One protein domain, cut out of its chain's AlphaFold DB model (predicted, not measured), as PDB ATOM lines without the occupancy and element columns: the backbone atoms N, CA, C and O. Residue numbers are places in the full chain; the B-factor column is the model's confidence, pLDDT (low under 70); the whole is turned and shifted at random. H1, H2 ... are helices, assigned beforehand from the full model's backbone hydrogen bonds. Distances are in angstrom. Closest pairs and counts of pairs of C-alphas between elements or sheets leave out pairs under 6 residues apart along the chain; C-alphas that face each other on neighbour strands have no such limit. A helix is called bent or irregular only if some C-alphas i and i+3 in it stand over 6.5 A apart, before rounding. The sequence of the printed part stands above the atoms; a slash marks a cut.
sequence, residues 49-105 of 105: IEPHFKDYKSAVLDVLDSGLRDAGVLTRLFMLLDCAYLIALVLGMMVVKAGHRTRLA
ATOM      1  N   ILE A  49      33.709 -14.502 -48.851       84.31
ATOM      2  CA  ILE A  49      34.875 -14.264 -49.711       84.31
ATOM      3  C   ILE A  49      35.960 -13.429 -49.021       84.31
ATOM      4  O   ILE A  49      37.141 -13.572 -49.313       84.31
ATOM      5  N   GLU A  50      35.589 -12.568 -48.077       88.19
ATOM      6  CA  GLU A  50      36.541 -11.691 -47.395       88.19
ATOM      7  C   GLU A  50      37.529 -12.423 -46.472       88.19
ATOM      8  O   GLU A  50      38.721 -12.120 -46.557       88.19
ATOM      9  N   PRO A  51      37.116 -13.434 -45.680       85.88
ATOM     10  CA  PRO A  51      38.053 -14.313 -44.985       85.88
ATOM     11  C   PRO A  51      39.068 -14.961 -45.929       85.88
ATOM     12  O   PRO A  51      40.257 -14.974 -45.634       85.88
ATOM     13  N   HIS A  52      38.628 -15.402 -47.107       84.88
ATOM     14  CA  HIS A  52      39.505 -16.030 -48.094       84.88
ATOM     15  C   HIS A  52      40.564 -15.054 -48.641       84.88
ATOM     16  O   HIS A  52      41.740 -15.386 -48.754       84.88
ATOM     17  N   PHE A  53      40.191 -13.794 -48.896       86.06
ATOM     18  CA  PHE A  53      41.176 -12.761 -49.235       86.06
ATOM     19  C   PHE A  53      42.134 -12.444 -48.081       86.06
ATOM     20  O   PHE A  53      43.289 -12.094 -48.326       86.06
ATOM     21  N   LYS A  54      41.669 -12.541 -46.832       88.00
ATOM     22  CA  LYS A  54      42.507 -12.328 -45.649       88.00
ATOM     23  C   LYS A  54      43.535 -13.449 -45.480       88.00
ATOM     24  O   LYS A  54      44.693 -13.149 -45.197       88.00
ATOM     25  N   ASP A  55      43.140 -14.696 -45.732       87.69
ATOM     26  CA  ASP A  55      44.032 -15.860 -45.729       87.69
ATOM     27  C   ASP A  55      45.216 -15.670 -46.675       87.69
ATOM     28  O   ASP A  55      46.359 -15.901 -46.277       87.69
ATOM     29  N   TYR A  56      44.955 -15.151 -47.878       86.69
ATOM     30  CA  TYR A  56      45.998 -14.826 -48.846       86.69
ATOM     31  C   TYR A  56      46.913 -13.690 -48.418       86.69
ATOM     32  O   TYR A  56      48.121 -13.766 -48.627       86.69
ATOM     33  N   LYS A  57      46.349 -12.615 -47.870       84.62
ATOM     34  CA  LYS A  57      47.118 -11.395 -47.631       84.62
ATOM     35  C   LYS A  57      47.990 -11.467 -46.391       84.62
ATOM     36  O   LYS A  57      49.118 -11.009 -46.473       84.62
ATOM     37  N   SER A  58      47.446 -11.942 -45.272       80.38
ATOM     38  CA  SER A  58      48.064 -11.693 -43.962       80.38
ATOM     39  C   SER A  58      47.698 -12.697 -42.866       80.38
ATOM     40  O   SER A  58      47.995 -12.441 -41.702       80.38
ATOM     41  N   ALA A  59      46.942 -13.758 -43.168       82.44
ATOM     42  CA  ALA A  59      46.546 -14.743 -42.159       82.44
ATOM     43  C   ALA A  59      47.260 -16.084 -42.356       82.44
ATOM     44  O   ALA A  59      48.247 -16.343 -41.680       82.44
ATOM     45  N   VAL A  60      46.774 -16.944 -43.251       83.56
ATOM     46  CA  VAL A  60      47.289 -18.319 -43.381       83.56
ATOM     47  C   VAL A  60      48.535 -18.391 -44.264       83.56
ATOM     48  O   VAL A  60      49.420 -19.201 -44.004       83.56
ATOM     49  N   LEU A  61      48.595 -17.574 -45.319       87.31
ATOM     50  CA  LEU A  61      49.557 -17.755 -46.412       87.31
ATOM     51  C   LEU A  61      50.526 -16.588 -46.599       87.31
ATOM     52  O   LEU A  61      51.562 -16.774 -47.228       87.31
ATOM     53  N   ASP A  62      50.175 -15.410 -46.079       90.19
ATOM     54  CA  ASP A  62      51.034 -14.221 -46.022       90.19
ATOM     55  C   ASP A  62      51.750 -13.890 -47.351       90.19
ATOM     56  O   ASP A  62      52.946 -13.600 -47.430       90.19
ATOM     57  N   VAL A  63      51.004 -13.981 -48.458       90.06
ATOM     58  CA  VAL A  63      51.571 -13.927 -49.815       90.06
ATOM     59  C   VAL A  63      52.220 -12.571 -50.099       90.06
ATOM     60  O   VAL A  63      53.186 -12.499 -50.864       90.06
ATOM     61  N   LEU A  64      51.734 -11.494 -49.479       87.81
ATOM     62  CA  LEU A  64      52.301 -10.158 -49.663       87.81
ATOM     63  C   LEU A  64      53.752 -10.088 -49.161       87.81
ATOM     64  O   LEU A  64      54.608  -9.532 -49.864       87.81
ATOM     65  N   ASP A  65      54.044 -10.763 -48.051       89.81
ATOM     66  CA  ASP A  65      55.361 -10.769 -47.411       89.81
ATOM     67  C   ASP A  65      56.269 -11.912 -47.905       89.81
ATOM     68  O   ASP A  65      57.482 -11.874 -47.710       89.81
ATOM     69  N   SER A  66      55.737 -12.858 -48.691       89.69
ATOM     70  CA  SER A  66      56.497 -13.967 -49.306       89.69
ATOM     71  C   SER A  66      57.616 -13.560 -50.285       89.69
ATOM     72  O   SER A  66      58.413 -14.398 -50.707       89.69
ATOM     73  N   GLY A  67      57.652 -12.297 -50.725       92.19
ATOM     74  CA  GLY A  67      58.599 -11.805 -51.735       92.19
ATOM     75  C   GLY A  67      58.296 -12.231 -53.181       92.19
ATOM     76  O   GLY A  67      59.004 -11.816 -54.099       92.19
ATOM     77  N   LEU A  68      57.230 -13.002 -53.427       92.00
ATOM     78  CA  LEU A  68      56.795 -13.359 -54.780       92.00
ATOM     79  C   LEU A  68      56.228 -12.131 -55.504       92.00
ATOM     80  O   LEU A  68      55.292 -11.491 -55.020       92.00
ATOM     81  N   ARG A  69      56.800 -11.785 -56.664       94.56
ATOM     82  CA  ARG A  69      56.390 -10.616 -57.469       94.56
ATOM     83  C   ARG A  69      56.115 -10.935 -58.938       94.56
ATOM     84  O   ARG A  69      55.557 -10.098 -59.640       94.56
ATOM     85  N   ASP A  70      56.473 -12.132 -59.399       96.88
ATOM     86  CA  ASP A  70      56.165 -12.558 -60.760       96.88
ATOM     87  C   ASP A  70      54.670 -12.870 -60.893       96.88
ATOM     88  O   ASP A  70      54.132 -13.732 -60.191       96.88
ATOM     89  N   ALA A  71      54.004 -12.167 -61.809       96.00
ATOM     90  CA  ALA A  71      52.567 -12.295 -62.008       96.00
ATOM     91  C   ALA A  71      52.170 -13.719 -62.430       96.00
ATOM     92  O   ALA A  71      51.191 -14.250 -61.917       96.00
ATOM     93  N   GLY A  72      52.945 -14.369 -63.304       97.75
ATOM     94  CA  GLY A  72      52.641 -15.722 -63.772       97.75
ATOM     95  C   GLY A  72      52.784 -16.776 -62.672       97.75
ATOM     96  O   GLY A  72      51.974 -17.700 -62.582       97.75
ATOM     97  N   VAL A  73      53.798 -16.642 -61.814       95.69
ATOM     98  CA  VAL A  73      53.982 -17.481 -60.622       95.69
ATOM     99  C   VAL A  73      52.832 -17.276 -59.645       95.69
ATOM    100  O   VAL A  73      52.239 -18.265 -59.216       95.69
ATOM    101  N   LEU A  74      52.470 -16.026 -59.344       94.56
ATOM    102  CA  LEU A  74      51.353 -15.716 -58.452       94.56
ATOM    103  C   LEU A  74      50.028 -16.265 -58.991       94.56
ATOM    104  O   LEU A  74      49.296 -16.897 -58.240       94.56
ATOM    105  N   THR A  75      49.740 -16.114 -60.287       96.06
ATOM    106  CA  THR A  75      48.530 -16.681 -60.904       96.06
ATOM    107  C   THR A  75      48.454 -18.195 -60.720       96.06
ATOM    108  O   THR A  75      47.416 -18.708 -60.308       96.06
ATOM    109  N   ARG A  76      49.547 -18.923 -60.986       96.69
ATOM    110  CA  ARG A  76      49.581 -20.386 -60.806       96.69
ATOM    111  C   ARG A  76      49.426 -20.790 -59.343       96.69
ATOM    112  O   ARG A  76      48.704 -21.740 -59.055       96.69
ATOM    113  N   LEU A  77      50.086 -20.070 -58.436       93.50
ATOM    114  CA  LEU A  77      50.001 -20.315 -57.000       93.50
ATOM    115  C   LEU A  77      48.569 -20.115 -56.490       93.50
ATOM    116  O   LEU A  77      48.030 -21.020 -55.861       93.50
ATOM    117  N   PHE A  78      47.939 -18.980 -56.800       93.19
ATOM    118  CA  PHE A  78      46.559 -18.717 -56.387       93.19
ATOM    119  C   PHE A  78      45.587 -19.740 -56.964       93.19
ATOM    120  O   PHE A  78      44.760 -20.251 -56.224       93.19
ATOM    121  N   MET A  79      45.745 -20.136 -58.230       95.94
ATOM    122  CA  MET A  79      44.890 -21.168 -58.819       95.94
ATOM    123  C   MET A  79      45.024 -22.517 -58.097       95.94
ATOM    124  O   MET A  79      44.021 -23.177 -57.831       95.94
ATOM    125  N   LEU A  80      46.247 -22.921 -57.738       95.44
ATOM    126  CA  LEU A  80      46.478 -24.142 -56.965       95.44
ATOM    127  C   LEU A  80      45.836 -24.059 -55.573       95.44
ATOM    128  O   LEU A  80      45.190 -25.014 -55.136       95.44
ATOM    129  N   LEU A  81      46.008 -22.928 -54.889       91.88
ATOM    130  CA  LEU A  81      45.442 -22.694 -53.564       91.88
ATOM    131  C   LEU A  81      43.912 -22.683 -53.611       91.88
ATOM    132  O   LEU A  81      43.294 -23.407 -52.836       91.88
ATOM    133  N   ASP A  82      43.306 -21.975 -54.563       92.19
ATOM    134  CA  ASP A  82      41.855 -21.944 -54.779       92.19
ATOM    135  C   ASP A  82      41.299 -23.365 -54.977       92.19
ATOM    136  O   ASP A  82      40.305 -23.749 -54.356       92.19
ATOM    137  N   CYS A  83      41.964 -24.189 -55.798       95.50
ATOM    138  CA  CYS A  83      41.589 -25.591 -55.977       95.50
ATOM    139  C   CYS A  83      41.692 -26.390 -54.669       95.50
ATOM    140  O   CYS A  83      40.778 -27.150 -54.344       95.50
ATOM    141  N   ALA A  84      42.773 -26.217 -53.905       94.12
ATOM    142  CA  ALA A  84      42.960 -26.897 -52.627       94.12
ATOM    143  C   ALA A  84      41.887 -26.492 -51.599       94.12
ATOM    144  O   ALA A  84      41.303 -27.366 -50.954       94.12
ATOM    145  N   TYR A  85      41.565 -25.199 -51.498       91.25
ATOM    146  CA  TYR A  85      40.491 -24.680 -50.649       91.25
ATOM    147  C   TYR A  85      39.130 -25.262 -51.039       91.25
ATOM    148  O   TYR A  85      38.388 -25.725 -50.170       91.25
ATOM    149  N   LEU A  86      38.807 -25.301 -52.336       92.31
ATOM    150  CA  LEU A  86      37.559 -25.895 -52.822       92.31
ATOM    151  C   LEU A  86      37.466 -27.386 -52.485       92.31
ATOM    152  O   LEU A  86      36.429 -27.838 -51.999       92.31
ATOM    153  N   ILE A  87      38.547 -28.147 -52.687       95.88
ATOM    154  CA  ILE A  87      38.594 -29.570 -52.330       95.88
ATOM    155  C   ILE A  87      38.392 -29.744 -50.822       95.88
ATOM    156  O   ILE A  87      37.541 -30.533 -50.410       95.88
ATOM    157  N   ALA A  88      39.118 -28.991 -49.993       92.44
ATOM    158  CA  ALA A  88      39.002 -29.056 -48.539       92.44
ATOM    159  C   ALA A  88      37.583 -28.717 -48.058       92.44
ATOM    160  O   ALA A  88      37.032 -29.414 -47.205       92.44
ATOM    161  N   LEU A  89      36.955 -27.695 -48.648       90.88
ATOM    162  CA  LEU A  89      35.582 -27.303 -48.348       90.88
ATOM    163  C   LEU A  89      34.584 -28.407 -48.726       90.88
ATOM    164  O   LEU A  89      33.711 -28.745 -47.924       90.88
ATOM    165  N   VAL A  90      34.732 -29.024 -49.901       94.44
ATOM    166  CA  VAL A  90      33.894 -30.154 -50.336       94.44
ATOM    167  C   VAL A  90      34.064 -31.361 -49.413       94.44
ATOM    168  O   VAL A  90      33.065 -31.919 -48.957       94.44
ATOM    169  N   LEU A  91      35.302 -31.734 -49.073       95.19
ATOM    170  CA  LEU A  91      35.585 -32.814 -48.123       95.19
ATOM    171  C   LEU A  91      34.958 -32.525 -46.754       95.19
ATOM    172  O   LEU A  91      34.257 -33.376 -46.206       95.19
ATOM    173  N   GLY A  92      35.138 -31.309 -46.233       91.00
ATOM    174  CA  GLY A  92      34.544 -30.875 -44.971       91.00
ATOM    175  C   GLY A  92      33.018 -30.977 -44.982       91.00
ATOM    176  O   GLY A  92      32.428 -31.535 -44.057       91.00
ATOM    177  N   MET A  93      32.365 -30.521 -46.053       92.44
ATOM    178  CA  MET A  93      30.913 -30.658 -46.210       92.44
ATOM    179  C   MET A  93      30.465 -32.121 -46.259       92.44
ATOM    180  O   MET A  93      29.457 -32.461 -45.641       92.44
ATOM    181  N   MET A  94      31.205 -32.998 -46.944       94.50
ATOM    182  CA  MET A  94      30.890 -34.429 -46.988       94.50
ATOM    183  C   MET A  94      31.000 -35.081 -45.607       94.50
ATOM    184  O   MET A  94      30.089 -35.801 -45.205       94.50
ATOM    185  N   VAL A  95      32.057 -34.777 -44.848       93.19
ATOM    186  CA  VAL A  95      32.249 -35.262 -43.468       93.19
ATOM    187  C   VAL A  95      31.105 -34.810 -42.558       93.19
ATOM    188  O   VAL A  95      30.570 -35.605 -41.783       93.19
ATOM    189  N   VAL A  96      30.691 -33.545 -42.669       91.75
ATOM    190  CA  VAL A  96      29.558 -32.998 -41.907       91.75
ATOM    191  C   VAL A  96      28.253 -33.685 -42.301       91.75
ATOM    192  O   VAL A  96      27.506 -34.110 -41.421       91.75
ATOM    193  N   LYS A  97      27.991 -33.847 -43.603       90.81
ATOM    194  CA  LYS A  97      26.783 -34.508 -44.118       90.81
ATOM    195  C   LYS A  97      26.701 -35.978 -43.697       90.81
ATOM    196  O   LYS A  97      25.610 -36.468 -43.433       90.81
ATOM    197  N   ALA A  98      27.838 -36.661 -43.597       90.62
ATOM    198  CA  ALA A  98      27.927 -38.033 -43.109       90.62
ATOM    199  C   ALA A  98      27.803 -38.155 -41.572       90.62
ATOM    200  O   ALA A  98      27.862 -39.256 -41.032       90.62
ATOM    201  N   GLY A  99      27.644 -37.040 -40.845       87.94
ATOM    202  CA  GLY A  99      27.534 -37.036 -39.384       87.94
ATOM    203  C   GLY A  99      28.850 -37.350 -38.665       87.94
ATOM    204  O   GLY A  99      28.847 -37.713 -37.493       87.94
ATOM    205  N   HIS A 100      29.993 -37.224 -39.345       84.25
ATOM    206  CA  HIS A 100      31.308 -37.598 -38.814       84.25
ATOM    207  C   HIS A 100      32.079 -36.429 -38.182       84.25
ATOM    208  O   HIS A 100      33.231 -36.595 -37.789       84.25
ATOM    209  N   ARG A 101      31.452 -35.252 -38.036       69.12
ATOM    210  CA  ARG A 101      32.100 -34.029 -37.524       69.12
ATOM    211  C   ARG A 101      32.703 -34.191 -36.116       69.12
ATOM    212  O   ARG A 101      33.674 -33.521 -35.802       69.12
ATOM    213  N   THR A 102      32.154 -35.081 -35.291       62.41
ATOM    214  CA  THR A 102      32.592 -35.357 -33.908       62.41
ATOM    215  C   THR A 102      33.587 -36.517 -33.765       62.41
ATOM    216  O   THR A 102      33.960 -36.839 -32.644       62.41
ATOM    217  N   ARG A 103      34.029 -37.160 -34.859       56.69
ATOM    218  CA  ARG A 103      34.985 -38.293 -34.811       56.69
ATOM    219  C   ARG A 103      36.456 -37.914 -35.000       56.69
ATOM    220  O   ARG A 103      37.298 -38.803 -35.021       56.69
ATOM    221  N   LEU A 104      36.770 -36.629 -35.132       51.97
ATOM    222  CA  LEU A 104      38.146 -36.141 -35.033       51.97
ATOM    223  C   LEU A 104      38.445 -35.901 -33.546       51.97
ATOM    224  O   LEU A 104      38.344 -34.772 -33.071       51.97
ATOM    225  N   ALA A 105      38.688 -36.990 -32.818       37.31
ATOM    226  CA  ALA A 105      39.207 -37.005 -31.453       37.31
ATOM    227  C   ALA A 105      40.619 -37.594 -31.471       37.31
ATOM    228  O   ALA A 105      40.826 -38.549 -32.256       37.31
TER     229      ALA A 105
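AT A GLANCE: This is residues 49 to 105 of the 105 residues of an uncharacterized protein of Phormidium tenue NIES-30 (UniProt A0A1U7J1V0). One long straight helix, H2, makes the long axis, and a short helix, H1, is set off to one side of it across an open gap, joined to it by a long loop that leads to the first end of H2. A short tail, residues 98 to 105, follows H2 at its other end. The printed part has 57 residues with two named helices, H1 then H2 along the chain, and no named strand; its class is all helix. It is loose, with a radius of gyration of the C-alphas of 14.7 A, and spans 43 by 21 by 19 A.

HOW THE PARTS SIT: The printed part begins with H1, residues 49 to 57, whose N-to-C direction is 1.00 in x, 0.03 in y and 0.06 in z. After a long link of 13 residues comes H2, residues 71 to 97, with direction -0.66 in x, -0.54 in y and 0.51 in z. H1 and H2 are apart, with no C-alpha of the one within 8 A of the other. Residues 86 to 91, which belong to H2, stand free. In both helices every pair of O i and N i+4 is within hydrogen-bond range.

IN THESE COORDINATES: H1 begins at C-alpha 49, (34.875, -14.264, -49.711), and measures 12.7 A from first to last C-alpha. H2 begins at C-alpha 71, (52.567, -12.295, -62.008), and ends at C-alpha 97, (26.783, -34.508, -44.118), 38.4 A away. Neither helix is bent.

THE WHOLE: The outline is a rod, and the two C-alphas farthest apart are those of Asp 70 and Gly 99, 43.3 A. The link from H1 to H2 is long, and the printed part has no cut. It ends at residue 105, the chain's last residue. The mean pLDDT of the printed part is 87.9, and residues 101 to 105 are under 70.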